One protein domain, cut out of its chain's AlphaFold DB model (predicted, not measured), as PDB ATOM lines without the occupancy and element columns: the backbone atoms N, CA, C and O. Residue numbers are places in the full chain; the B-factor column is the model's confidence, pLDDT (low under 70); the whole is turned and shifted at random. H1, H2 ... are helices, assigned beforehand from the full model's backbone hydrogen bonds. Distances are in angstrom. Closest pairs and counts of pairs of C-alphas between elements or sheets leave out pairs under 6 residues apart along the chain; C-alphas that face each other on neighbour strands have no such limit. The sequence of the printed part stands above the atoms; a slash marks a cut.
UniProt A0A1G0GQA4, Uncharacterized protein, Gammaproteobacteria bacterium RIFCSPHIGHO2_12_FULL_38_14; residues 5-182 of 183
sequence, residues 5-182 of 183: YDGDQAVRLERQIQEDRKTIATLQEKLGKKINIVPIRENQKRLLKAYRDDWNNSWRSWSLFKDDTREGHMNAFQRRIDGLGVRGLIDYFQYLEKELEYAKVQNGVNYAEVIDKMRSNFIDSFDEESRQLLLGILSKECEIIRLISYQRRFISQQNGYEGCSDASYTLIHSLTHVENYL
ATOM      1  N   TYR A   5     315.567 222.705 490.798       49.25
ATOM      2  CA  TYR A   5     314.356 223.484 491.128       49.25
ATOM      3  C   TYR A   5     313.306 223.497 490.007       49.25
ATOM      4  O   TYR A   5     312.136 223.803 490.217       49.25
ATOM      5  N   ASP A   6     313.742 223.108 488.820       56.16
ATOM      6  CA  ASP A   6     313.103 223.445 487.565       56.16
ATOM      7  C   ASP A   6     312.152 222.345 487.064       56.16
ATOM      8  O   ASP A   6     311.023 222.619 486.654       56.16
ATOM      9  N   GLY A   7     312.562 221.078 487.183       59.31
ATOM     10  CA  GLY A   7     311.671 219.935 486.952       59.31
ATOM     11  C   GLY A   7     310.591 219.820 488.032       59.31
ATOM     12  O   GLY A   7     309.456 219.448 487.743       59.31
ATOM     13  N   ASP A   8     310.919 220.223 489.259       71.56
ATOM     14  CA  ASP A   8     310.023 220.156 490.411       71.56
ATOM     15  C   ASP A   8     308.847 221.139 490.278       71.56
ATOM     16  O   ASP A   8     307.713 220.816 490.630       71.56
ATOM     17  N   GLN A   9     309.081 222.323 489.701       73.31
ATOM     18  CA  GLN A   9     308.032 223.311 489.451       73.31
ATOM     19  C   GLN A   9     307.090 222.893 488.313       73.31
ATOM     20  O   GLN A   9     305.871 222.994 488.466       73.31
ATOM     21  N   ALA A  10     307.618 222.375 487.199       72.94
ATOM     22  CA  ALA A  10     306.792 221.894 486.089       72.94
ATOM     23  C   ALA A  10     305.900 220.709 486.503       72.94
ATOM     24  O   ALA A  10     304.720 220.675 486.154       72.94
ATOM     25  N   VAL A  11     306.435 219.779 487.302       80.06
ATOM     26  CA  VAL A  11     305.678 218.642 487.854       80.06
ATOM     27  C   VAL A  11     304.600 219.105 488.838       80.06
ATOM     28  O   VAL A  11     303.484 218.584 488.808       80.06
ATOM     29  N   ARG A  12     304.884 220.104 489.687       84.31
ATOM     30  CA  ARG A  12     303.877 220.694 490.592       84.31
ATOM     31  C   ARG A  12     302.736 221.365 489.827       84.31
ATOM     32  O   ARG A  12     301.580 221.124 490.163       84.31
ATOM     33  N   LEU A  13     303.047 222.155 488.795       84.12
ATOM     34  CA  LEU A  13     302.035 222.799 487.949       84.12
ATOM     35  C   LEU A  13     301.169 221.764 487.221       84.12
ATOM     36  O   LEU A  13     299.948 221.885 487.227       84.12
ATOM     37  N   GLU A  14     301.780 220.714 486.661       85.00
ATOM     38  CA  GLU A  14     301.038 219.629 486.012       85.00
ATOM     39  C   GLU A  14     300.110 218.920 487.005       85.00
ATOM     40  O   GLU A  14     298.938 218.696 486.714       85.00
ATOM     41  N   ARG A  15     300.595 218.622 488.216       88.94
ATOM     42  CA  ARG A  15     299.771 218.012 489.265       88.94
ATOM     43  C   ARG A  15     298.563 218.880 489.614       88.94
ATOM     44  O   ARG A  15     297.455 218.354 489.683       88.94
ATOM     45  N   GLN A  16     298.767 220.185 489.777       90.56
ATOM     46  CA  GLN A  16     297.690 221.123 490.080       90.56
ATOM     47  C   GLN A  16     296.662 221.199 488.941       90.56
ATOM     48  O   GLN A  16     295.463 221.120 489.196       90.56
ATOM     49  N   ILE A  17     297.110 221.232 487.678       86.19
ATOM     50  CA  ILE A  17     296.223 221.173 486.503       86.19
ATOM     51  C   ILE A  17     295.378 219.892 486.519       86.19
ATOM     52  O   ILE A  17     294.176 219.934 486.258       86.19
ATOM     53  N   GLN A  18     295.981 218.740 486.819       90.81
ATOM     54  CA  GLN A  18     295.260 217.465 486.869       90.81
ATOM     55  C   GLN A  18     294.263 217.406 488.035       90.81
ATOM     56  O   GLN A  18     293.178 216.843 487.886       90.81
ATOM     57  N   GLU A  19     294.602 217.985 489.187       93.12
ATOM     58  CA  GLU A  19     293.694 218.109 490.332       93.12
ATOM     59  C   GLU A  19     292.499 219.012 489.996       93.12
ATOM     60  O   GLU A  19     291.355 218.585 490.166       93.12
ATOM     61  N   ASP A  20     292.733 220.180 489.396       89.31
ATOM     62  CA  ASP A  20     291.663 221.085 488.967       89.31
ATOM     63  C   ASP A  20     290.767 220.449 487.887       89.31
ATOM     64  O   ASP A  20     289.541 220.564 487.958       89.31
ATOM     65  N   ARG A  21     291.332 219.679 486.944       90.56
ATOM     66  CA  ARG A  21     290.551 218.902 485.958       90.56
ATOM     67  C   ARG A  21     289.642 217.864 486.615       90.56
ATOM     68  O   ARG A  21     288.497 217.699 486.191       90.56
ATOM     69  N   LYS A  22     290.117 217.172 487.655       93.06
ATOM     70  CA  LYS A  22     289.290 216.223 488.424       93.06
ATOM     71  C   LYS A  22     288.165 216.939 489.166       93.06
ATOM     72  O   LYS A  22     287.038 216.437 489.202       93.06
ATOM     73  N   THR A  23     288.444 218.115 489.727       91.94
ATOM     74  CA  THR A  23     287.415 218.955 490.347       91.94
ATOM     75  C   THR A  23     286.360 219.371 489.324       91.94
ATOM     76  O   THR A  23     285.176 219.177 489.591       91.94
ATOM     77  N   ILE A  24     286.757 219.836 488.134       88.38
ATOM     78  CA  ILE A  24     285.828 220.187 487.045       88.38
ATOM     79  C   ILE A  24     284.933 219.006 486.680       88.38
ATOM     80  O   ILE A  24     283.716 219.160 486.665       88.38
ATOM     81  N   ALA A  25     285.504 217.821 486.441       88.31
ATOM     82  CA  ALA A  25     284.721 216.636 486.089       88.31
ATOM     83  C   ALA A  25     283.676 216.296 487.167       88.31
ATOM     84  O   ALA A  25     282.520 216.007 486.856       88.31
ATOM     85  N   THR A  26     284.058 216.412 488.443       91.62
ATOM     86  CA  THR A  26     283.153 216.192 489.581       91.62
ATOM     87  C   THR A  26     282.019 217.218 489.614       91.62
ATOM     88  O   THR A  26     280.857 216.869 489.830       91.62
ATOM     89  N   LEU A  27     282.337 218.498 489.409       90.00
ATOM     90  CA  LEU A  27     281.347 219.573 489.388       90.00
ATOM     91  C   LEU A  27     280.405 219.444 488.185       90.00
ATOM     92  O   LEU A  27     279.199 219.597 488.352       90.00
ATOM     93  N   GLN A  28     280.921 219.086 487.006       86.94
ATOM     94  CA  GLN A  28     280.124 218.817 485.804       86.94
ATOM     95  C   GLN A  28     279.136 217.667 486.019       86.94
ATOM     96  O   GLN A  28     277.986 217.755 485.590       86.94
ATOM     97  N   GLU A  29     279.550 216.601 486.710       89.69
ATOM     98  CA  GLU A  29     278.653 215.492 487.043       89.69
ATOM     99  C   GLU A  29     277.534 215.939 487.998       89.69
ATOM    100  O   GLU A  29     276.364 215.621 487.773       89.69
ATOM    101  N   LYS A  30     277.867 216.713 489.041       90.75
ATOM    102  CA  LYS A  30     276.871 217.282 489.969       90.75
ATOM    103  C   LYS A  30     275.887 218.205 489.250       90.75
ATOM    104  O   LYS A  30     274.682 218.087 489.455       90.75
ATOM    105  N   LEU A  31     276.402 219.076 488.384       87.62
ATOM    106  CA  LEU A  31     275.627 220.009 487.570       87.62
ATOM    107  C   LEU A  31     274.663 219.246 486.643       87.62
ATOM    108  O   LEU A  31     273.466 219.531 486.602       87.62
ATOM    109  N   GLY A  32     275.154 218.198 485.976       86.06
ATOM    110  CA  GLY A  32     274.357 217.348 485.089       86.06
ATOM    111  C   GLY A  32     273.233 216.573 485.771       86.06
ATOM    112  O   GLY A  32     272.225 216.291 485.132       86.06
ATOM    113  N   LYS A  33     273.373 216.252 487.062       88.69
ATOM    114  CA  LYS A  33     272.310 215.604 487.852       88.69
ATOM    115  C   LYS A  33     271.188 216.566 488.250       88.69
ATOM    116  O   LYS A  33     270.095 216.105 488.561       88.69
ATOM    117  N   LYS A  34     271.455 217.874 488.266       88.50
ATOM    118  CA  LYS A  34     270.500 218.907 488.699       88.50
ATOM    119  C   LYS A  34     269.762 219.564 487.542       88.50
ATOM    120  O   LYS A  34     268.590 219.899 487.676       88.50
ATOM    121  N   ILE A  35     270.431 219.744 486.409       86.25
ATOM    122  CA  ILE A  35     269.882 220.536 485.313       86.25
ATOM    123  C   ILE A  35     269.085 219.688 484.336       86.25
ATOM    124  O   ILE A  35     269.593 218.752 483.719       86.25
ATOM    125  N   ASN A  36     267.856 220.131 484.088       86.56
ATOM    126  CA  ASN A  36     267.162 219.812 482.855       86.56
ATOM    127  C   ASN A  36     267.565 220.828 481.779       86.56
ATOM    128  O   ASN A  36     267.235 222.007 481.867       86.56
ATOM    129  N   ILE A  37     268.283 220.369 480.755       86.31
ATOM    130  CA  ILE A  37     268.811 221.241 479.701       86.31
ATOM    131  C   ILE A  37     267.727 221.772 478.753       86.31
ATOM    132  O   ILE A  37     267.912 222.809 478.119       86.31
ATOM    133  N   VAL A  38     266.596 221.067 478.642       89.12
ATOM    134  CA  VAL A  38     265.564 221.365 477.639       89.12
ATOM    135  C   VAL A  38     264.938 222.751 477.861       89.12
ATOM    136  O   VAL A  38     264.968 223.547 476.922       89.12
ATOM    137  N   PRO A  39     264.453 223.114 479.068       89.44
ATOM    138  CA  PRO A  39     263.910 224.451 479.321       89.44
ATOM    139  C   PRO A  39     264.914 225.579 479.072       89.44
ATOM    140  O   PRO A  39     264.549 226.616 478.524       89.44
ATOM    141  N   ILE A  40     266.184 225.364 479.428       89.81
ATOM    142  CA  ILE A  40     267.259 226.348 479.239       89.81
ATOM    143  C   ILE A  40     267.469 226.607 477.748       89.81
ATOM    144  O   ILE A  40     267.486 227.754 477.301       89.81
ATOM    145  N   ARG A  41     267.566 225.531 476.960       91.25
ATOM    146  CA  ARG A  41     267.729 225.616 475.510       91.25
ATOM    147  C   ARG A  41     266.561 226.357 474.862       91.25
ATOM    148  O   ARG A  41     266.784 227.259 474.060       91.25
ATOM    149  N   GLU A  42     265.328 226.015 475.223       92.06
ATOM    150  CA  GLU A  42     264.134 226.655 474.659       92.06
ATOM    151  C   GLU A  42     263.992 228.128 475.077       92.06
ATOM    152  O   GLU A  42     263.572 228.958 474.270       92.06
ATOM    153  N   ASN A  43     264.388 228.497 476.300       91.69
ATOM    154  CA  ASN A  43     264.469 229.902 476.712       91.69
ATOM    155  C   ASN A  43     265.443 230.691 475.836       91.69
ATOM    156  O   ASN A  43     265.077 231.736 475.297       91.69
ATOM    157  N   GLN A  44     266.645 230.154 475.626       92.12
ATOM    158  CA  GLN A  44     267.671 230.791 474.802       92.12
ATOM    159  C   GLN A  44     267.236 230.919 473.335       92.12
ATOM    160  O   GLN A  44     267.420 231.975 472.732       92.12
ATOM    161  N   LYS A  45     266.581 229.893 472.771       93.25
ATOM    162  CA  LYS A  45     266.001 229.956 471.415       93.25
ATOM    163  C   LYS A  45     264.944 231.044 471.289       93.25
ATOM    164  O   LYS A  45     264.963 231.805 470.324       93.25
ATOM    165  N   ARG A  46     264.018 231.118 472.251       92.81
ATOM    166  CA  ARG A  46     262.952 232.128 472.250       92.81
ATOM    167  C   ARG A  46     263.523 233.538 472.309       92.81
ATOM    168  O   ARG A  46     263.075 234.391 471.548       92.81
ATOM    169  N   LEU A  47     264.521 233.761 473.159       91.38
ATOM    170  CA  LEU A  47     265.161 235.062 473.295       91.38
ATOM    171  C   LEU A  47     265.934 235.458 472.026       91.38
ATOM    172  O   LEU A  47     265.738 236.558 471.515       91.38
ATOM    173  N   LEU A  48     266.729 234.543 471.455       90.25
ATOM    174  CA  LEU A  48     267.443 234.791 470.198       90.25
ATOM    175  C   LEU A  48     266.477 235.105 469.048       90.25
ATOM    176  O   LEU A  48     266.713 236.031 468.273       90.25
ATOM    177  N   LYS A  49     265.370 234.357 468.949       90.44
ATOM    178  CA  LYS A  49     264.327 234.612 467.951       90.44
ATOM    179  C   LYS A  49     263.698 235.991 468.144       90.44
ATOM    180  O   LYS A  49     263.567 236.716 467.168       90.44
ATOM    181  N   ALA A  50     263.356 236.366 469.377       87.38
ATOM    182  CA  ALA A  50     262.786 237.680 469.665       87.38
ATOM    183  C   ALA A  50     263.721 238.818 469.227       87.38
ATOM    184  O   ALA A  50     263.256 239.769 468.607       87.38
ATOM    185  N   TYR A  51     265.035 238.694 469.460       83.88
ATOM    186  CA  TYR A  51     266.007 239.668 468.952       83.88
ATOM    187  C   TYR A  51     266.087 239.682 467.433       83.88
ATOM    188  O   TYR A  51     266.085 240.748 466.826       83.88
ATOM    189  N   ARG A  52     266.109 238.505 466.804       83.81
ATOM    190  CA  ARG A  52     266.129 238.394 465.346       83.81
ATOM    191  C   ARG A  52     264.889 239.036 464.708       83.81
ATOM    192  O   ARG A  52     265.018 239.732 463.703       83.81
ATOM    193  N   ASP A  53     263.717 238.834 465.302       84.31
ATOM    194  CA  ASP A  53     262.444 239.386 464.836       84.31
ATOM    195  C   ASP A  53     262.362 240.904 465.074       84.31
ATOM    196  O   ASP A  53     261.984 241.641 464.164       84.31
ATOM    197  N   ASP A  54     262.758 241.392 466.254       78.50
ATOM    198  CA  ASP A  54     262.819 242.831 466.556       78.50
ATOM    199  C   ASP A  54     263.764 243.557 465.587       78.50
ATOM    200  O   ASP A  54     263.434 244.605 465.031       78.50
ATOM    201  N   TRP A  55     264.907 242.946 465.272       73.81
ATOM    202  CA  TRP A  55     265.862 243.520 464.330       73.81
ATOM    203  C   TRP A  55     265.368 243.563 462.893       73.81
ATOM    204  O   TRP A  55     265.645 244.538 462.196       73.81
ATOM    205  N   ASN A  56     264.633 242.547 462.444       73.19
ATOM    206  CA  ASN A  56     264.055 242.546 461.102       73.19
ATOM    207  C   ASN A  56     262.925 243.578 460.950       73.19
ATOM    208  O   ASN A  56     262.695 244.061 459.843       73.19
ATOM    209  N   ASN A  57     262.249 243.937 462.047       71.06
ATOM    210  CA  ASN A  57     261.071 244.809 462.032       71.06
ATOM    211  C   ASN A  57     261.345 246.261 462.478       71.06
ATOM    212  O   ASN A  57     260.502 247.133 462.268       71.06
ATOM    213  N   SER A  58     262.506 246.552 463.072       60.69
ATOM    214  CA  SER A  58     262.867 247.882 463.581       60.69
ATOM    215  C   SER A  58     263.984 248.528 462.759       60.69
ATOM    216  O   SER A  58     265.121 248.076 462.775       60.69
ATOM    217  N   TRP A  59     263.713 249.660 462.101       48.62
ATOM    218  CA  TRP A  59     264.733 250.465 461.400       48.62
ATOM    219  C   TRP A  59     265.852 250.983 462.328       48.62
ATOM    220  O   TRP A  59     266.961 251.253 461.873       48.62
ATOM    221  N   ARG A  60     265.603 251.065 463.647       51.66
ATOM    222  CA  ARG A  60     266.620 251.408 464.661       51.66
ATOM    223  C   ARG A  60     267.678 250.310 464.846       51.66
ATOM    224  O   ARG A  60     268.753 250.601 465.371       51.66
ATOM    225  N   SER A  61     267.421 249.085 464.373       52.41
ATOM    226  CA  SER A  61     268.362 247.957 464.437       52.41
ATOM    227  C   SER A  61     269.538 248.071 463.457       52.41
ATOM    228  O   SER A  61     270.556 247.410 463.640       52.41
ATOM    229  N   TRP A  62     269.448 248.948 462.451       48.09
ATOM    230  CA  TRP A  62     270.469 249.117 461.409       48.09
ATOM    231  C   TRP A  62     271.751 249.808 461.911       48.09
ATOM    232  O   TRP A  62     272.717 249.923 461.168       48.09
ATOM    233  N   SER A  63     271.774 250.255 463.173       52.94
ATOM    234  CA  SER A  63     272.926 250.918 463.813       52.94
ATOM    235  C   SER A  63     273.719 250.028 464.784       52.94
ATOM    236  O   SER A  63     274.641 250.504 465.442       52.94
ATOM    237  N   LEU A  64     273.340 248.751 464.917       55.88
ATOM    238  CA  LEU A  64     273.870 247.818 465.923       55.88
ATOM    239  C   LEU A  64     275.212 247.175 465.562       55.88
ATOM    240  O   LEU A  64     275.973 246.824 466.458       55.88
ATOM    241  N   PHE A  65     275.472 246.996 464.273       57.28
ATOM    242  CA  PHE A  65     276.721 246.462 463.748       57.28
ATOM    243  C   PHE A  65     277.314 247.494 462.802       57.28
ATOM    244  O   PHE A  65     276.593 248.113 462.019       57.28
ATOM    245  N   LYS A  66     278.631 247.686 462.879       55.97
ATOM    246  CA  LYS A  66     279.350 248.548 461.930       55.97
ATOM    247  C   LYS A  66     279.642 247.830 460.602       55.97
ATOM    248  O   LYS A  66     280.224 248.448 459.716       55.97
ATOM    249  N   ASP A  67     279.259 246.555 460.474       58.38
ATOM    250  CA  ASP A  67     279.529 245.681 459.330       58.38
ATOM    251  C   ASP A  67     278.376 244.685 459.024       58.38
ATOM    252  O   ASP A  67     277.403 244.564 459.771       58.38
ATOM    253  N   ASP A  68     278.485 243.952 457.907       60.91
ATOM    254  CA  ASP A  68     277.485 242.977 457.423       60.91
ATOM    255  C   ASP A  68     277.556 241.601 458.132       60.91
ATOM    256  O   ASP A  68     276.968 240.613 457.680       60.91
ATOM    257  N   THR A  69     278.271 241.484 459.258       73.88
ATOM    258  CA  THR A  69     278.526 240.184 459.916       73.88
ATOM    259  C   THR A  69     277.368 239.691 460.793       73.88
ATOM    260  O   THR A  69     277.370 238.539 461.240       73.88
ATOM    261  N   ARG A  70     276.333 240.518 460.991       74.69
ATOM    262  CA  ARG A  70     275.144 240.276 461.837       74.69
ATOM    263  C   ARG A  70     274.561 238.866 461.719       74.69
ATOM    264  O   ARG A  70     274.367 238.169 462.713       74.69
ATOM    265  N   GLU A  71     274.218 238.465 460.497       79.12
ATOM    266  CA  GLU A  71     273.576 237.174 460.226       79.12
ATOM    267  C   GLU A  71     274.533 236.011 460.550       79.12
ATOM    268  O   GLU A  71     274.110 234.960 461.031       79.12
ATOM    269  N   GLY A  72     275.840 236.228 460.378       83.19
ATOM    270  CA  GLY A  72     276.887 235.305 460.806       83.19
ATOM    271  C   GLY A  72     276.879 235.088 462.319       83.19
ATOM    272  O   GLY A  72     276.827 233.939 462.764       83.19
ATOM    273  N   HIS A  73     276.841 236.170 463.104       82.31
ATOM    274  CA  HIS A  73     276.754 236.094 464.564       82.31
ATOM    275  C   HIS A  73     275.478 235.369 465.014       82.31
ATOM    276  O   HIS A  73     275.559 234.392 465.756       82.31
ATOM    277  N   MET A  74     274.302 235.750 464.507       83.44
ATOM    278  CA  MET A  74     273.033 235.098 464.878       83.44
ATOM    279  C   MET A  74     273.015 233.598 464.571       83.44
ATOM    280  O   MET A  74     272.578 232.795 465.396       83.44
ATOM    281  N   ASN A  75     273.544 233.195 463.417       87.69
ATOM    282  CA  ASN A  75     273.658 231.779 463.078       87.69
ATOM    283  C   ASN A  75     274.671 231.050 463.973       87.69
ATOM    284  O   ASN A  75     274.461 229.886 464.321       87.69
ATOM    285  N   ALA A  76     275.744 231.723 464.396       87.56
ATOM    286  CA  ALA A  76     276.713 231.181 465.342       87.56
ATOM    287  C   ALA A  76     276.118 230.994 466.753       87.56
ATOM    288  O   ALA A  76     276.429 229.997 467.412       87.56
ATOM    289  N   PHE A  77     275.229 231.894 467.191       88.69
ATOM    290  CA  PHE A  77     274.423 231.728 468.404       88.69
ATOM    291  C   PHE A  77     273.487 230.529 468.288       88.69
ATOM    292  O   PHE A  77     273.544 229.621 469.118       88.69
ATOM    293  N   GLN A  78     272.673 230.492 467.231       90.50
ATOM    294  CA  GLN A  78     271.685 229.436 467.012       90.50
ATOM    295  C   GLN A  78     272.334 228.046 467.037       90.50
ATOM    296  O   GLN A  78     271.877 227.171 467.769       90.50
ATOM    297  N   ARG A  79     273.462 227.863 466.336       91.12
ATOM    298  CA  ARG A  79     274.211 226.591 466.327       91.12
ATOM    299  C   ARG A  79     274.661 226.149 467.719       91.12
ATOM    300  O   ARG A  79     274.582 224.965 468.034       91.12
ATOM    301  N   ARG A  80     275.136 227.078 468.553       90.31
ATOM    302  CA  ARG A  80     275.574 226.759 469.921       90.31
ATOM    303  C   ARG A  80     274.403 226.427 470.835       90.31
ATOM    304  O   ARG A  80     274.504 225.488 471.616       90.31
ATOM    305  N   ILE A  81     273.283 227.135 470.690       90.88
ATOM    306  CA  ILE A  81     272.051 226.830 471.424       90.88
ATOM    307  C   ILE A  81     271.516 225.450 471.013       90.88
ATOM    308  O   ILE A  81     271.151 224.648 471.867       90.88
ATOM    309  N   ASP A  82     271.509 225.121 469.721       87.56
ATOM    310  CA  ASP A  82     271.066 223.805 469.244       87.56
ATOM    311  C   ASP A  82     271.959 222.662 469.756       87.56
ATOM    312  O   ASP A  82     271.452 221.597 470.113       87.56
ATOM    313  N   GLY A  83     273.269 222.908 469.870       84.81
ATOM    314  CA  GLY A  83     274.249 221.981 470.445       84.81
ATOM    315  C   GLY A  83     274.307 221.954 471.977       84.81
ATOM    316  O   GLY A  83     275.108 221.203 472.537       84.81
ATOM    317  N   LEU A  84     273.489 222.751 472.673       84.50
ATOM    318  CA  LEU A  84     273.586 222.952 474.118       84.50
ATOM    319  C   LEU A  84     273.198 221.682 474.891       84.50
ATOM    320  O   LEU A  84     272.024 221.451 475.170       84.50
ATOM    321  N   GLY A  85     274.170 220.839 475.230       80.69
ATOM    322  CA  GLY A  85     274.042 219.752 476.209       80.69
ATOM    323  C   GLY A  85     274.635 220.142 477.566       80.69
ATOM    324  O   GLY A  85     275.251 221.194 477.682       80.69
ATOM    325  N   VAL A  86     274.538 219.267 478.575       71.44
ATOM    326  CA  VAL A  86     275.160 219.492 479.902       71.44
ATOM    327  C   VAL A  86     276.653 219.822 479.779       71.44
ATOM    328  O   VAL A  86     277.133 220.762 480.402       71.44
ATOM    329  N   ARG A  87     277.379 219.090 478.922       70.19
ATOM    330  CA  ARG A  87     278.807 219.339 478.657       70.19
ATOM    331  C   ARG A  87     279.065 220.653 477.909       70.19
ATOM    332  O   ARG A  87     280.122 221.233 478.086       70.19
ATOM    333  N   GLY A  88     278.102 221.124 477.113       78.56
ATOM    334  CA  GLY A  88     278.211 222.353 476.321       78.56
ATOM    335  C   GLY A  88     277.744 223.619 477.048       78.56
ATOM    336  O   GLY A  88     277.826 224.698 476.475       78.56
ATOM    337  N   LEU A  89     277.251 223.511 478.290       81.94
ATOM    338  CA  LEU A  89     276.827 224.664 479.098       81.94
ATOM    339  C   LEU A  89     277.979 225.639 479.352       81.94
ATOM    340  O   LEU A  89     277.801 226.851 479.277       81.94
ATOM    341  N   ILE A  90     279.158 225.091 479.632       78.88
ATOM    342  CA  ILE A  90     280.362 225.861 479.933       78.88
ATOM    343  C   ILE A  90     280.889 226.527 478.664       78.88
ATOM    344  O   ILE A  90     281.070 227.741 478.649       78.88
ATOM    345  N   ASP A  91     281.027 225.757 477.580       82.31
ATOM    346  CA  ASP A  91     281.437 226.276 476.271       82.31
ATOM    347  C   ASP A  91     280.511 227.402 475.796       82.31
ATOM    348  O   ASP A  91     280.961 228.407 475.242       82.31
ATOM    349  N   TYR A  92     279.203 227.253 476.026       87.75
ATOM    350  CA  TYR A  92     278.231 228.283 475.693       87.75
ATOM    351  C   TYR A  92     278.398 229.527 476.560       87.75
ATOM    352  O   TYR A  92     278.435 230.628 476.019       87.75
ATOM    353  N   PHE A  93     278.569 229.374 477.873       85.31
ATOM    354  CA  PHE A  93     278.807 230.514 478.751       85.31
ATOM    355  C   PHE A  93     280.077 231.286 478.372       85.31
ATOM    356  O   PHE A  93     280.047 232.504 478.222       85.31
ATOM    357  N   GLN A  94     281.180 230.575 478.129       79.62
ATOM    358  CA  GLN A  94     282.431 231.176 477.668       79.62
ATOM    359  C   GLN A  94     282.273 231.889 476.327       79.62
ATOM    360  O   GLN A  94     282.900 232.921 476.094       79.62
ATOM    361  N   TYR A  95     281.455 231.340 475.429       87.19
ATOM    362  CA  TYR A  95     281.126 232.007 474.182       87.19
ATOM    363  C   TYR A  95     280.382 233.325 474.423       87.19
ATOM    364  O   TYR A  95     280.766 234.327 473.829       87.19
ATOM    365  N   LEU A  96     279.382 233.353 475.312       87.94
ATOM    366  CA  LEU A  96     278.649 234.579 475.649       87.94
ATOM    367  C   LEU A  96     279.565 235.659 476.231       87.94
ATOM    368  O   LEU A  96     279.462 236.815 475.832       87.94
ATOM    369  N   GLU A  97     280.486 235.288 477.122       83.06
ATOM    370  CA  GLU A  97     281.463 236.224 477.696       83.06
ATOM    371  C   GLU A  97     282.401 236.804 476.629       83.06
ATOM    372  O   GLU A  97     282.572 238.022 476.542       83.06
ATOM    373  N   LYS A  98     282.956 235.952 475.755       83.44
ATOM    374  CA  LYS A  98     283.823 236.397 474.650       83.44
ATOM    375  C   LYS A  98     283.086 237.300 473.671       83.44
ATOM    376  O   LYS A  98     283.632 238.307 473.229       83.44
ATOM    377  N   GLU A  99     281.850 236.948 473.337       84.38
ATOM    378  CA  GLU A  99     281.042 237.742 472.422       84.38
ATOM    379  C   GLU A  99     280.680 239.099 473.036       84.38
ATOM    380  O   GLU A  99     280.669 240.109 472.339       84.38
ATOM    381  N   LEU A 100     280.434 239.151 474.350       85.06
ATOM    382  CA  LEU A 100     280.147 240.395 475.057       85.06
ATOM    383  C   LEU A 100     281.365 241.321 475.077       85.06
ATOM    384  O   LEU A 100     281.228 242.526 474.868       85.06
ATOM    385  N   GLU A 101     282.554 240.774 475.325       81.81
ATOM    386  CA  GLU A 101     283.801 241.534 475.255       81.81
ATOM    387  C   GLU A 101     284.037 242.069 473.837       81.81
ATOM    388  O   GLU A 101     284.257 243.268 473.654       81.81
ATOM    389  N   TYR A 102     283.895 241.210 472.825       82.06
ATOM    390  CA  TYR A 102     283.973 241.615 471.424       82.06
ATOM    391  C   TYR A 102     282.963 242.725 471.097       82.06
ATOM    392  O   TYR A 102     283.326 243.737 470.497       82.06
ATOM    393  N   ALA A 103     281.715 242.587 471.546       80.19
ATOM    394  CA  ALA A 103     280.664 243.570 471.325       80.19
ATOM    395  C   ALA A 103     281.007 244.936 471.938       80.19
ATOM    396  O   ALA A 103     280.879 245.958 471.260       80.19
ATOM    397  N   LYS A 104     281.499 244.950 473.185       79.81
ATOM    398  CA  LYS A 104     281.930 246.169 473.889       79.81
ATOM    399  C   LYS A 104     283.066 246.893 473.161       79.81
ATOM    400  O   LYS A 104     283.095 248.120 473.169       79.81
ATOM    401  N   VAL A 105     283.985 246.149 472.540       78.00
ATOM    402  CA  VAL A 105     285.175 246.713 471.885       78.00
ATOM    403  C   VAL A 105     284.910 247.120 470.429       78.00
ATOM    404  O   VAL A 105     285.381 248.170 470.001       78.00
ATOM    405  N   GLN A 106     284.175 246.310 469.658       70.94
ATOM    406  CA  GLN A 106     284.150 246.404 468.189       70.94
ATOM    407  C   GLN A 106     282.813 246.891 467.610       70.94
ATOM    408  O   GLN A 106     282.805 247.730 466.708       70.94
ATOM    409  N   ASN A 107     281.680 246.416 468.137       66.25
ATOM    410  CA  ASN A 107     280.361 246.619 467.513       66.25
ATOM    411  C   ASN A 107     279.457 247.626 468.241       66.25
ATOM    412  O   ASN A 107     278.529 248.160 467.642       66.25
ATOM    413  N   GLY A 108     279.784 247.990 469.484       67.56
ATOM    414  CA  GLY A 108     279.144 249.086 470.211       67.56
ATOM    415  C   GLY A 108     278.099 248.647 471.240       67.56
ATOM    416  O   GLY A 108     277.769 247.471 471.394       67.56
ATOM    417  N   VAL A 109     277.586 249.637 471.979       72.62
ATOM    418  CA  VAL A 109     276.794 249.453 473.213       72.62
ATOM    419  C   VAL A 109     275.523 248.633 472.988       72.62
ATOM    420  O   VAL A 109     275.196 247.775 473.802       72.62
ATOM    421  N   ASN A 110     274.835 248.846 471.868       75.19
ATOM    422  CA  ASN A 110     273.557 248.191 471.609       75.19
ATOM    423  C   ASN A 110     273.729 246.669 471.387       75.19
ATOM    424  O   ASN A 110     272.895 245.881 471.831       75.19
ATOM    425  N   TYR A 111     274.806 246.226 470.715       77.38
ATOM    426  CA  TYR A 111     275.043 244.794 470.497       77.38
ATOM    427  C   TYR A 111     275.507 244.136 471.794       77.38
ATOM    428  O   TYR A 111     275.039 243.051 472.142       77.38
ATOM    429  N   ALA A 112     276.340 244.844 472.563       81.94
ATOM    430  CA  ALA A 112     276.732 244.410 473.895       81.94
ATOM    431  C   ALA A 112     275.506 244.200 474.800       81.94
ATOM    432  O   ALA A 112     275.446 243.188 475.484       81.94
ATOM    433  N   GLU A 113     274.496 245.076 474.750       83.50
ATOM    434  CA  GLU A 113     273.256 244.922 475.525       83.50
ATOM    435  C   GLU A 113     272.491 243.634 475.175       83.50
ATOM    436  O   GLU A 113     271.955 242.957 476.054       83.50
ATOM    437  N   VAL A 114     272.454 243.258 473.896       84.31
ATOM    438  CA  VAL A 114     271.802 242.014 473.458       84.31
ATOM    439  C   VAL A 114     272.545 240.801 474.007       84.31
ATOM    440  O   VAL A 114     271.911 239.888 474.544       84.31
ATOM    441  N   ILE A 115     273.879 240.793 473.926       86.19
ATOM    442  CA  ILE A 115     274.675 239.690 474.475       86.19
ATOM    443  C   ILE A 115     274.560 239.634 475.999       86.19
ATOM    444  O   ILE A 115     274.415 238.552 476.564       86.19
ATOM    445  N   ASP A 116     274.538 240.787 476.662       87.12
ATOM    446  CA  ASP A 116     274.376 240.896 478.110       87.12
ATOM    447  C   ASP A 116     273.038 240.298 478.578       87.12
ATOM    448  O   ASP A 116     272.995 239.537 479.548       87.12
ATOM    449  N   LYS A 117     271.952 240.539 477.830       88.94
ATOM    450  CA  LYS A 117     270.638 239.927 478.083       88.94
ATOM    451  C   LYS A 117     270.614 238.429 477.786       88.94
ATOM    452  O   LYS A 117     270.048 237.678 478.577       88.94
ATOM    453  N   MET A 118     271.247 237.973 476.699       89.19
ATOM    454  CA  MET A 118     271.396 236.536 476.402       89.19
ATOM    455  C   MET A 118     272.135 235.808 477.530       89.19
ATOM    456  O   MET A 118     271.680 234.761 477.998       89.19
ATOM    457  N   ARG A 119     273.233 236.402 478.011       89.00
ATOM    458  CA  ARG A 119     274.016 235.915 479.148       89.00
ATOM    459  C   ARG A 119     273.208 235.899 480.436       89.00
ATOM    460  O   ARG A 119     273.185 234.874 481.112       89.00
ATOM    461  N   SER A 120     272.536 236.995 480.769       87.88
ATOM    462  CA  SER A 120     271.754 237.085 482.005       87.88
ATOM    463  C   SER A 120     270.614 236.066 482.000       87.88
ATOM    464  O   SER A 120     270.499 235.274 482.926       87.88
ATOM    465  N   ASN A 121     269.876 235.950 480.889       89.62
ATOM    466  CA  ASN A 121     268.838 234.929 480.724       89.62
ATOM    467  C   ASN A 121     269.372 233.494 480.873       89.62
ATOM    468  O   ASN A 121     268.666 232.614 481.371       89.62
ATOM    469  N   PHE A 122     270.608 233.249 480.433       90.19
ATOM    470  CA  PHE A 122     271.251 231.956 480.606       90.19
ATOM    471  C   PHE A 122     271.551 231.692 482.086       90.19
ATOM    472  O   PHE A 122     271.111 230.670 482.601       90.19
ATOM    473  N   ILE A 123     272.211 232.622 482.789       86.06
ATOM    474  CA  ILE A 123     272.532 232.503 484.226       86.06
ATOM    475  C   ILE A 123     271.264 232.379 485.092       86.06
ATOM    476  O   ILE A 123     271.232 231.599 486.048       86.06
ATOM    477  N   ASP A 124     270.210 233.118 484.755       86.12
ATOM    478  CA  ASP A 124     268.934 233.124 485.480       86.12
ATOM    479  C   ASP A 124     268.119 231.845 485.277       86.12
ATOM    480  O   ASP A 124     267.187 231.571 486.030       86.12
ATOM    481  N   SER A 125     268.481 231.022 484.289       86.38
ATOM    482  CA  SER A 125     267.868 229.707 484.095       86.38
ATOM    483  C   SER A 125     268.377 228.653 485.090       86.38
ATOM    484  O   SER A 125     267.876 227.528 485.088       86.38
ATOM    485  N   PHE A 126     269.359 228.999 485.928       87.06
ATOM    486  CA  PHE A 126     269.913 228.129 486.958       87.06
ATOM    487  C   PHE A 126     269.490 228.604 488.344       87.06
ATOM    488  O   PHE A 126     269.578 229.792 488.657       87.06
ATOM    489  N   ASP A 127     269.083 227.655 489.188       88.56
ATOM    490  CA  ASP A 127     268.990 227.894 490.624       88.56
ATOM    491  C   ASP A 127     270.371 228.237 491.203       88.56
ATOM    492  O   ASP A 127     271.408 227.982 490.585       88.56
ATOM    493  N   GLU A 128     270.380 228.808 492.405       88.25
ATOM    494  CA  GLU A 128     271.601 229.287 493.054       88.25
ATOM    495  C   GLU A 128     272.675 228.193 493.179       88.25
ATOM    496  O   GLU A 128     273.844 228.434 492.894       88.25
ATOM    497  N   GLU A 129     272.292 226.963 493.523       89.56
ATOM    498  CA  GLU A 129     273.250 225.869 493.676       89.56
ATOM    499  C   GLU A 129     273.833 225.450 492.318       89.56
ATOM    500  O   GLU A 129     275.048 225.294 492.172       89.56
ATOM    501  N   SER A 130     272.989 225.316 491.291       89.38
ATOM    502  CA  SER A 130     273.435 225.035 489.920       89.38
ATOM    503  C   SER A 130     274.334 226.145 489.365       89.38
ATOM    504  O   SER A 130     275.321 225.864 488.680       89.38
ATOM    505  N   ARG A 131     274.043 227.406 489.695       87.00
ATOM    506  CA  ARG A 131     274.858 228.565 489.320       87.00
ATOM    507  C   ARG A 131     276.224 228.536 489.997       87.00
ATOM    508  O   ARG A 131     277.233 228.722 489.322       87.00
ATOM    509  N   GLN A 132     276.280 228.235 491.293       85.25
ATOM    510  CA  GLN A 132     277.543 228.085 492.021       85.25
ATOM    511  C   GLN A 132     278.402 226.953 491.451       85.25
ATOM    512  O   GLN A 132     279.615 227.110 491.308       85.25
ATOM    513  N   LEU A 133     277.790 225.831 491.059       88.44
ATOM    514  CA  LEU A 133     278.496 224.745 490.375       88.44
ATOM    515  C   LEU A 133     279.066 225.199 489.021       88.44
ATOM    516  O   LEU A 133     280.228 224.913 488.734       88.44
ATOM    517  N   LEU A 134     278.284 225.925 488.212       83.94
ATOM    518  CA  LEU A 134     278.727 226.477 486.927       83.94
ATOM    519  C   LEU A 134     279.912 227.442 487.108       83.94
ATOM    520  O   LEU A 134     280.941 227.287 486.449       83.94
ATOM    521  N   LEU A 135     279.798 228.396 488.037       81.44
ATOM    522  CA  LEU A 135     280.852 229.366 488.351       81.44
ATOM    523  C   LEU A 135     282.110 228.690 488.908       81.44
ATOM    524  O   LEU A 135     283.223 229.056 488.531       81.44
ATOM    525  N   GLY A 136     281.952 227.663 489.744       83.06
ATOM    526  CA  GLY A 136     283.065 226.864 490.251       83.06
ATOM    527  C   GLY A 136     283.835 226.154 489.135       83.06
ATOM    528  O   GLY A 136     285.064 226.125 489.163       83.06
ATOM    529  N   ILE A 137     283.137 225.632 488.119       83.94
ATOM    530  CA  ILE A 137     283.786 225.028 486.947       83.94
ATOM    531  C   ILE A 137     284.558 226.084 486.158       83.94
ATOM    532  O   ILE A 137     285.738 225.888 485.872       83.94
ATOM    533  N   LEU A 138     283.924 227.219 485.862       77.62
ATOM    534  CA  LEU A 138     284.542 228.307 485.105       77.62
ATOM    535  C   LEU A 138     285.793 228.842 485.802       77.62
ATOM    536  O   LEU A 138     286.832 228.980 485.165       77.62
ATOM    537  N   SER A 139     285.724 229.070 487.115       80.31
ATOM    538  CA  SER A 139     286.870 229.493 487.924       80.31
ATOM    539  C   SER A 139     288.045 228.513 487.805       80.31
ATOM    540  O   SER A 139     289.188 228.928 487.609       80.31
ATOM    541  N   LYS A 140     287.775 227.203 487.837       83.56
ATOM    542  CA  LYS A 140     288.812 226.178 487.661       83.56
ATOM    543  C   LYS A 140     289.375 226.128 486.245       83.56
ATOM    544  O   LYS A 140     290.578 225.946 486.086       83.56
ATOM    545  N   GLU A 141     288.557 226.332 485.219       79.62
ATOM    546  CA  GLU A 141     289.056 226.438 483.843       79.62
ATOM    547  C   GLU A 141     289.962 227.660 483.652       79.62
ATOM    548  O   GLU A 141     291.011 227.544 483.012       79.62
ATOM    549  N   CYS A 142     289.621 228.797 484.271       71.00
ATOM    550  CA  CYS A 142     290.479 229.986 484.295       71.00
ATOM    551  C   CYS A 142     291.837 229.667 484.927       71.00
ATOM    552  O   CYS A 142     292.887 229.990 484.367       71.00
ATOM    553  N   GLU A 143     291.814 229.004 486.083       78.25
ATOM    554  CA  GLU A 143     293.022 228.625 486.804       78.25
ATOM    555  C   GLU A 143     293.895 227.679 485.972       78.25
ATOM    556  O   GLU A 143     295.091 227.920 485.832       78.25
ATOM    557  N   ILE A 144     293.312 226.673 485.315       80.12
ATOM    558  CA  ILE A 144     294.050 225.765 484.427       80.12
ATOM    559  C   ILE A 144     294.728 226.532 483.286       80.12
ATOM    560  O   ILE A 144     295.898 226.291 482.991       80.12
ATOM    561  N   ILE A 145     294.030 227.471 482.644       75.69
ATOM    562  CA  ILE A 145     294.597 228.283 481.557       75.69
ATOM    563  C   ILE A 145     295.754 229.143 482.076       75.69
ATOM    564  O   ILE A 145     296.798 229.246 481.416       75.69
ATOM    565  N   ARG A 146     295.603 229.721 483.272       72.62
ATOM    566  CA  ARG A 146     296.652 230.485 483.952       72.62
ATOM    567  C   ARG A 146     297.873 229.610 484.248       72.62
ATOM    568  O   ARG A 146     298.990 229.993 483.901       72.62
ATOM    569  N   LEU A 147     297.670 228.415 484.802       79.31
ATOM    570  CA  LEU A 147     298.728 227.451 485.115       79.31
ATOM    571  C   LEU A 147     299.458 226.965 483.854       79.31
ATOM    572  O   LEU A 147     300.687 226.970 483.832       79.31
ATOM    573  N   ILE A 148     298.733 226.637 482.777       77.06
ATOM    574  CA  ILE A 148     299.323 226.273 481.474       77.06
ATOM    575  C   ILE A 148     300.158 227.432 480.921       77.06
ATOM    576  O   ILE A 148     301.247 227.226 480.385       77.06
ATOM    577  N   SER A 149     299.671 228.665 481.052       71.88
ATOM    578  CA  SER A 149     300.393 229.853 480.587       71.88
ATOM    579  C   SER A 149     301.688 230.071 481.372       71.88
ATOM    580  O   SER A 149     302.727 230.350 480.771       71.88
ATOM    581  N   TYR A 150     301.661 229.873 482.693       75.50
ATOM    582  CA  TYR A 150     302.872 229.889 483.513       75.50
ATOM    583  C   TYR A 150     303.838 228.765 483.146       75.50
ATOM    584  O   TYR A 150     305.027 229.030 482.978       75.50
ATOM    585  N   GLN A 151     303.341 227.545 482.945       72.44
ATOM    586  CA  GLN A 151     304.149 226.400 482.527       72.44
ATOM    587  C   GLN A 151     304.854 226.679 481.187       72.44
ATOM    588  O   GLN A 151     306.050 226.432 481.056       72.44
ATOM    589  N   ARG A 152     304.154 227.272 480.209       70.88
ATOM    590  CA  ARG A 152     304.729 227.652 478.905       70.88
ATOM    591  C   ARG A 152     305.799 228.735 479.014       70.88
ATOM    592  O   ARG A 152     306.853 228.588 478.402       70.88
ATOM    593  N   ARG A 153     305.554 229.792 479.800       68.19
ATOM    594  CA  ARG A 153     306.547 230.854 480.056       68.19
ATOM    595  C   ARG A 153     307.792 230.305 480.741       68.19
ATOM    596  O   ARG A 153     308.904 230.676 480.388       68.19
ATOM    597  N   PHE A 154     307.604 229.398 481.693       67.25
ATOM    598  CA  PHE A 154     308.703 228.742 482.385       67.25
ATOM    599  C   PHE A 154     309.565 227.918 481.413       67.25
ATOM    600  O   PHE A 154     310.778 228.103 481.347       67.25
ATOM    601  N   ILE A 155     308.933 227.093 480.571       65.25
ATOM    602  CA  ILE A 155     309.620 226.303 479.537       65.25
ATOM    603  C   ILE A 155     310.325 227.207 478.506       65.25
ATOM    604  O   ILE A 155     311.442 226.904 478.087       65.25
ATOM    605  N   SER A 156     309.716 228.326 478.091       62.41
ATOM    606  CA  SER A 156     310.329 229.238 477.112       62.41
ATOM    607  C   SER A 156     311.559 229.955 477.675       62.41
ATOM    608  O   SER A 156     312.572 230.045 476.984       62.41
ATOM    609  N   GLN A 157     311.502 230.395 478.939       63.94
ATOM    610  CA  GLN A 157     312.640 230.990 479.649       63.94
ATOM    611  C   GLN A 157     313.802 230.000 479.804       63.94
ATOM    612  O   GLN A 157     314.961 230.391 479.669       63.94
ATOM    613  N   GLN A 158     313.514 228.717 480.034       59.53
ATOM    614  CA  GLN A 158     314.544 227.678 480.112       59.53
ATOM    615  C   GLN A 158     315.202 227.367 478.772       59.53
ATOM    616  O   GLN A 158     316.410 227.149 478.718       59.53
ATOM    617  N   ASN A 159     314.417 227.368 477.696       58.75
ATOM    618  CA  ASN A 159     314.896 227.042 476.355       58.75
ATOM    619  C   ASN A 159     315.491 228.251 475.607       58.75
ATOM    620  O   ASN A 159     315.847 228.122 474.440       58.75
ATOM    621  N   GLY A 160     315.604 229.419 476.254       49.78
ATOM    622  CA  GLY A 160     316.205 230.619 475.661       49.78
ATOM    623  C   GLY A 160     315.365 231.282 474.562       49.78
ATOM    624  O   GLY A 160     315.901 232.056 473.774       49.78
ATOM    625  N   TYR A 161     314.061 230.992 474.493       50.44
ATOM    626  CA  TYR A 161     313.149 231.618 473.534       50.44
ATOM    627  C   TYR A 161     312.463 232.834 474.177       50.44
ATOM    628  O   TYR A 161     311.618 232.685 475.062       50.44
ATOM    629  N   GLU A 162     312.790 234.041 473.706       48.41
ATOM    630  CA  GLU A 162     312.258 235.321 474.220       48.41
ATOM    631  C   GLU A 162     310.812 235.653 473.792       48.41
ATOM    632  O   GLU A 162     310.281 236.697 474.157       48.41
ATOM    633  N   GLY A 163     310.117 234.778 473.063       47.66
ATOM    634  CA  GLY A 163     308.775 235.063 472.543       47.66
ATOM    635  C   GLY A 163     307.732 234.039 472.966       47.66
ATOM    636  O   GLY A 163     307.438 233.123 472.204       47.66
ATOM    637  N   CYS A 164     307.124 234.195 474.144       42.91
ATOM    638  CA  CYS A 164     305.872 233.501 474.467       42.91
ATOM    639  C   CYS A 164     304.712 234.509 474.379       42.91
ATOM    640  O   CYS A 164     304.521 235.322 475.281       42.91
ATOM    641  N   SER A 165     303.999 234.487 473.247       45.81
ATOM    642  CA  SER A 165     302.994 235.475 472.824       45.81
ATOM    643  C   SER A 165     301.791 235.631 473.768       45.81
ATOM    644  O   SER A 165     301.245 234.641 474.255       45.81
ATOM    645  N   ASP A 166     301.310 236.872 473.876       47.50
ATOM    646  CA  ASP A 166     300.217 237.428 474.698       47.50
ATOM    647  C   ASP A 166     298.812 236.788 474.627       47.50
ATOM    648  O   ASP A 166     297.901 237.261 475.304       47.50
ATOM    649  N   ALA A 167     298.587 235.702 473.885       43.75
ATOM    650  CA  ALA A 167     297.246 235.113 473.734       43.75
ATOM    651  C   ALA A 167     296.616 234.653 475.070       43.75
ATOM    652  O   ALA A 167     295.395 234.638 475.225       43.75
ATOM    653  N   SER A 168     297.447 234.315 476.061       44.25
ATOM    654  CA  SER A 168     297.023 234.008 477.431       44.25
ATOM    655  C   SER A 168     296.452 235.219 478.179       44.25
ATOM    656  O   SER A 168     295.591 235.055 479.038       44.25
ATOM    657  N   TYR A 169     296.932 236.430 477.877       37.50
ATOM    658  CA  TYR A 169     296.591 237.656 478.605       37.50
ATOM    659  C   TYR A 169     295.167 238.129 478.290       37.50
ATOM    660  O   TYR A 169     294.438 238.526 479.197       37.50
ATOM    661  N   THR A 170     294.733 238.011 477.031       41.34
ATOM    662  CA  THR A 170     293.378 238.387 476.588       41.34
ATOM    663  C   THR A 170     292.303 237.492 477.214       41.34
ATOM    664  O   THR A 170     291.235 237.963 477.595       41.34
ATOM    665  N   LEU A 171     292.597 236.199 477.401       42.50
ATOM    666  CA  LEU A 171     291.659 235.280 478.052       42.50
ATOM    667  C   LEU A 171     291.591 235.491 479.577       42.50
ATOM    668  O   LEU A 171     290.540 235.320 480.175       42.50
ATOM    669  N   ILE A 172     292.696 235.886 480.219       43.84
ATOM    670  CA  ILE A 172     292.717 236.197 481.661       43.84
ATOM    671  C   ILE A 172     291.961 237.506 481.946       43.84
ATOM    672  O   ILE A 172     291.206 237.574 482.913       43.84
ATOM    673  N   HIS A 173     292.101 238.526 481.091       40.19
ATOM    674  CA  HIS A 173     291.411 239.810 481.268       40.19
ATOM    675  C   HIS A 173     289.888 239.708 481.110       40.19
ATOM    676  O   HIS A 173     289.153 240.309 481.900       40.19
ATOM    677  N   SER A 174     289.417 238.904 480.157       41.94
ATOM    678  CA  SER A 174     287.986 238.647 479.942       41.94
ATOM    679  C   SER A 174     287.318 237.914 481.110       41.94
ATOM    680  O   SER A 174     286.123 238.073 481.344       41.94
ATOM    681  N   LEU A 175     288.095 237.191 481.922       45.53
ATOM    682  CA  LEU A 175     287.597 236.388 483.042       45.53
ATOM    683  C   LEU A 175     287.616 237.118 484.397       45.53
ATOM    684  O   LEU A 175     287.005 236.633 485.347       45.53
ATOM    685  N   THR A 176     288.182 238.329 484.478       44.09
ATOM    686  CA  THR A 176     288.048 239.227 485.651       44.09
ATOM    687  C   THR A 176     286.576 239.521 485.996       44.09
ATOM    688  O   THR A 176     286.247 239.899 487.117       44.09
ATOM    689  N   HIS A 177     285.656 239.345 485.041       46.34
ATOM    690  CA  HIS A 177     284.216 239.441 485.282       46.34
ATOM    691  C   HIS A 177     283.640 238.249 486.058       46.34
ATOM    692  O   HIS A 177     282.702 238.457 486.820       46.34
ATOM    693  N   VAL A 178     284.214 237.042 485.959       46.69
ATOM    694  CA  VAL A 178     283.736 235.849 486.688       46.69
ATOM    695  C   VAL A 178     283.918 236.012 488.202       46.69
ATOM    696  O   VAL A 178     283.024 235.658 488.966       46.69
ATOM    697  N   GLU A 179     285.021 236.623 488.644       41.06
ATOM    698  CA  GLU A 179     285.270 236.903 490.068       41.06
ATOM    699  C   GLU A 179     284.274 237.906 490.674       41.06
ATOM    700  O   GLU A 179     283.992 237.843 491.870       41.06
ATOM    701  N   ASN A 180     283.689 238.795 489.865       44.78
ATOM    702  CA  ASN A 180     282.660 239.729 490.333       44.78
ATOM    703  C   ASN A 180     281.303 239.055 490.581       44.78
ATOM    704  O   ASN A 180     280.499 239.615 491.316       44.78
ATOM    705  N   TYR A 181     281.051 237.869 490.016       41.97
ATOM    706  CA  TYR A 181     279.845 237.077 490.301       41.97
ATOM    707  C   TYR A 181     279.980 236.196 491.554       41.97
ATOM    708  O   TYR A 181     279.015 235.546 491.946       41.97
ATOM    709  N   LEU A 182     281.172 236.143 492.161       39.84
ATOM    710  CA  LEU A 182     281.453 235.394 493.391       39.84
ATOM    711  C   LEU A 182     281.416 236.274 494.658       39.84
ATOM    712  O   LEU A 182     281.629 235.753 495.753       39.84
TER     713      LEU A 182
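What this domain is: This is residues 5 to 182 of the 183 residues of an uncharacterized protein of Gammaproteobacteria bacterium RIFCSPHIGHO2_12_FULL_38_14 (UniProt A0A1G0GQA4). The model is a broad V of helices: in one arm the two longest, H7 and H1, lie side by side and run opposite ways, and the other arm is an up-and-down bundle of H2, H4, H5 and H6, each running against the one before it. The tight links from H1 to H2 and from H6 to H7 lie at the corner of the V, H8 packs on residues 135 to 149 of H7 within its opening, and short H3 sits at the far end of H2. The printed part has 178 residues with eight named helices, H1 to H8 in order, and no named strand; its class is all helix. It is only just loose, close to compact, with a radius of gyration of the C-alphas of 19.0 A, and elongated, spanning 64 by 41 by 26 A.

How they stand to each other: Begin at H7, residues 128 to 158. H1, residues 5 to 34, touches it at a shallow tilt of 20 degrees, opposite ways; look at the closest C-alphas, Ile 24 and Ile 137, 5.3 A apart. H8, residues 167 to 180, forms a helical hairpin with H7, at 29 degrees; their closest C-alphas, Ser 149 and Ser 168, are 6.2 A apart. Residue 90 of H5, residues 88 to 107, only just touches H7, with 3 pairs of C-alphas within 8 A, the closest being Ile 90 and Leu 138 at 7.1 A. H5 forms a helical hairpin with H6, residues 109 to 124, where the closest C-alphas, Ala 103 and Ala 112, are 4.8 A apart. Farther out, H2, residues 37 to 57, touches H6, with C-alphas Gln 44 and Phe 122 closest at 6.9 A. H2 also touches H4, residues 70 to 82, with C-alphas Arg 41 and Ile 81 closest at 6.1 A. H4 and H5 are close but not clearly touching. H3, residues 59 to 63, and H2 only just touch, and only at the corner, with 3 pairs of C-alphas within 8 A, Trp 55 and Ser 61 closest at 5.1 A. Every O i to N i+4 pair is within hydrogen-bond range in H1, H2, H4, H5, H6 and H7; H3 has 0 of 1, with 1 of 2 O i to N i+3 pairs, and H8 has 4 of 10, with 5 of 11.

Where its parts are: Find C-alpha 128 at (271.601, 229.287, 493.054); from there H7 runs 44.9 A to C-alpha 158. H1 starts at C-alpha 5, (314.356, 223.484, 491.128), and runs 44.2 A; H2 measures 30.5 A, H5 25.9 A. H8 ends at C-alpha 180, (282.660, 239.729, 490.333).

The domain as a whole: The C-alphas farthest apart, Tyr 5 and Asn 57, are 64.3 A apart. The printed part has no cut and no long link. Mean pLDDT of the printed part is 75.6; look for values under 70 at residues 5 to 7, 58 to 68, 107 to 108 and 153 to 182.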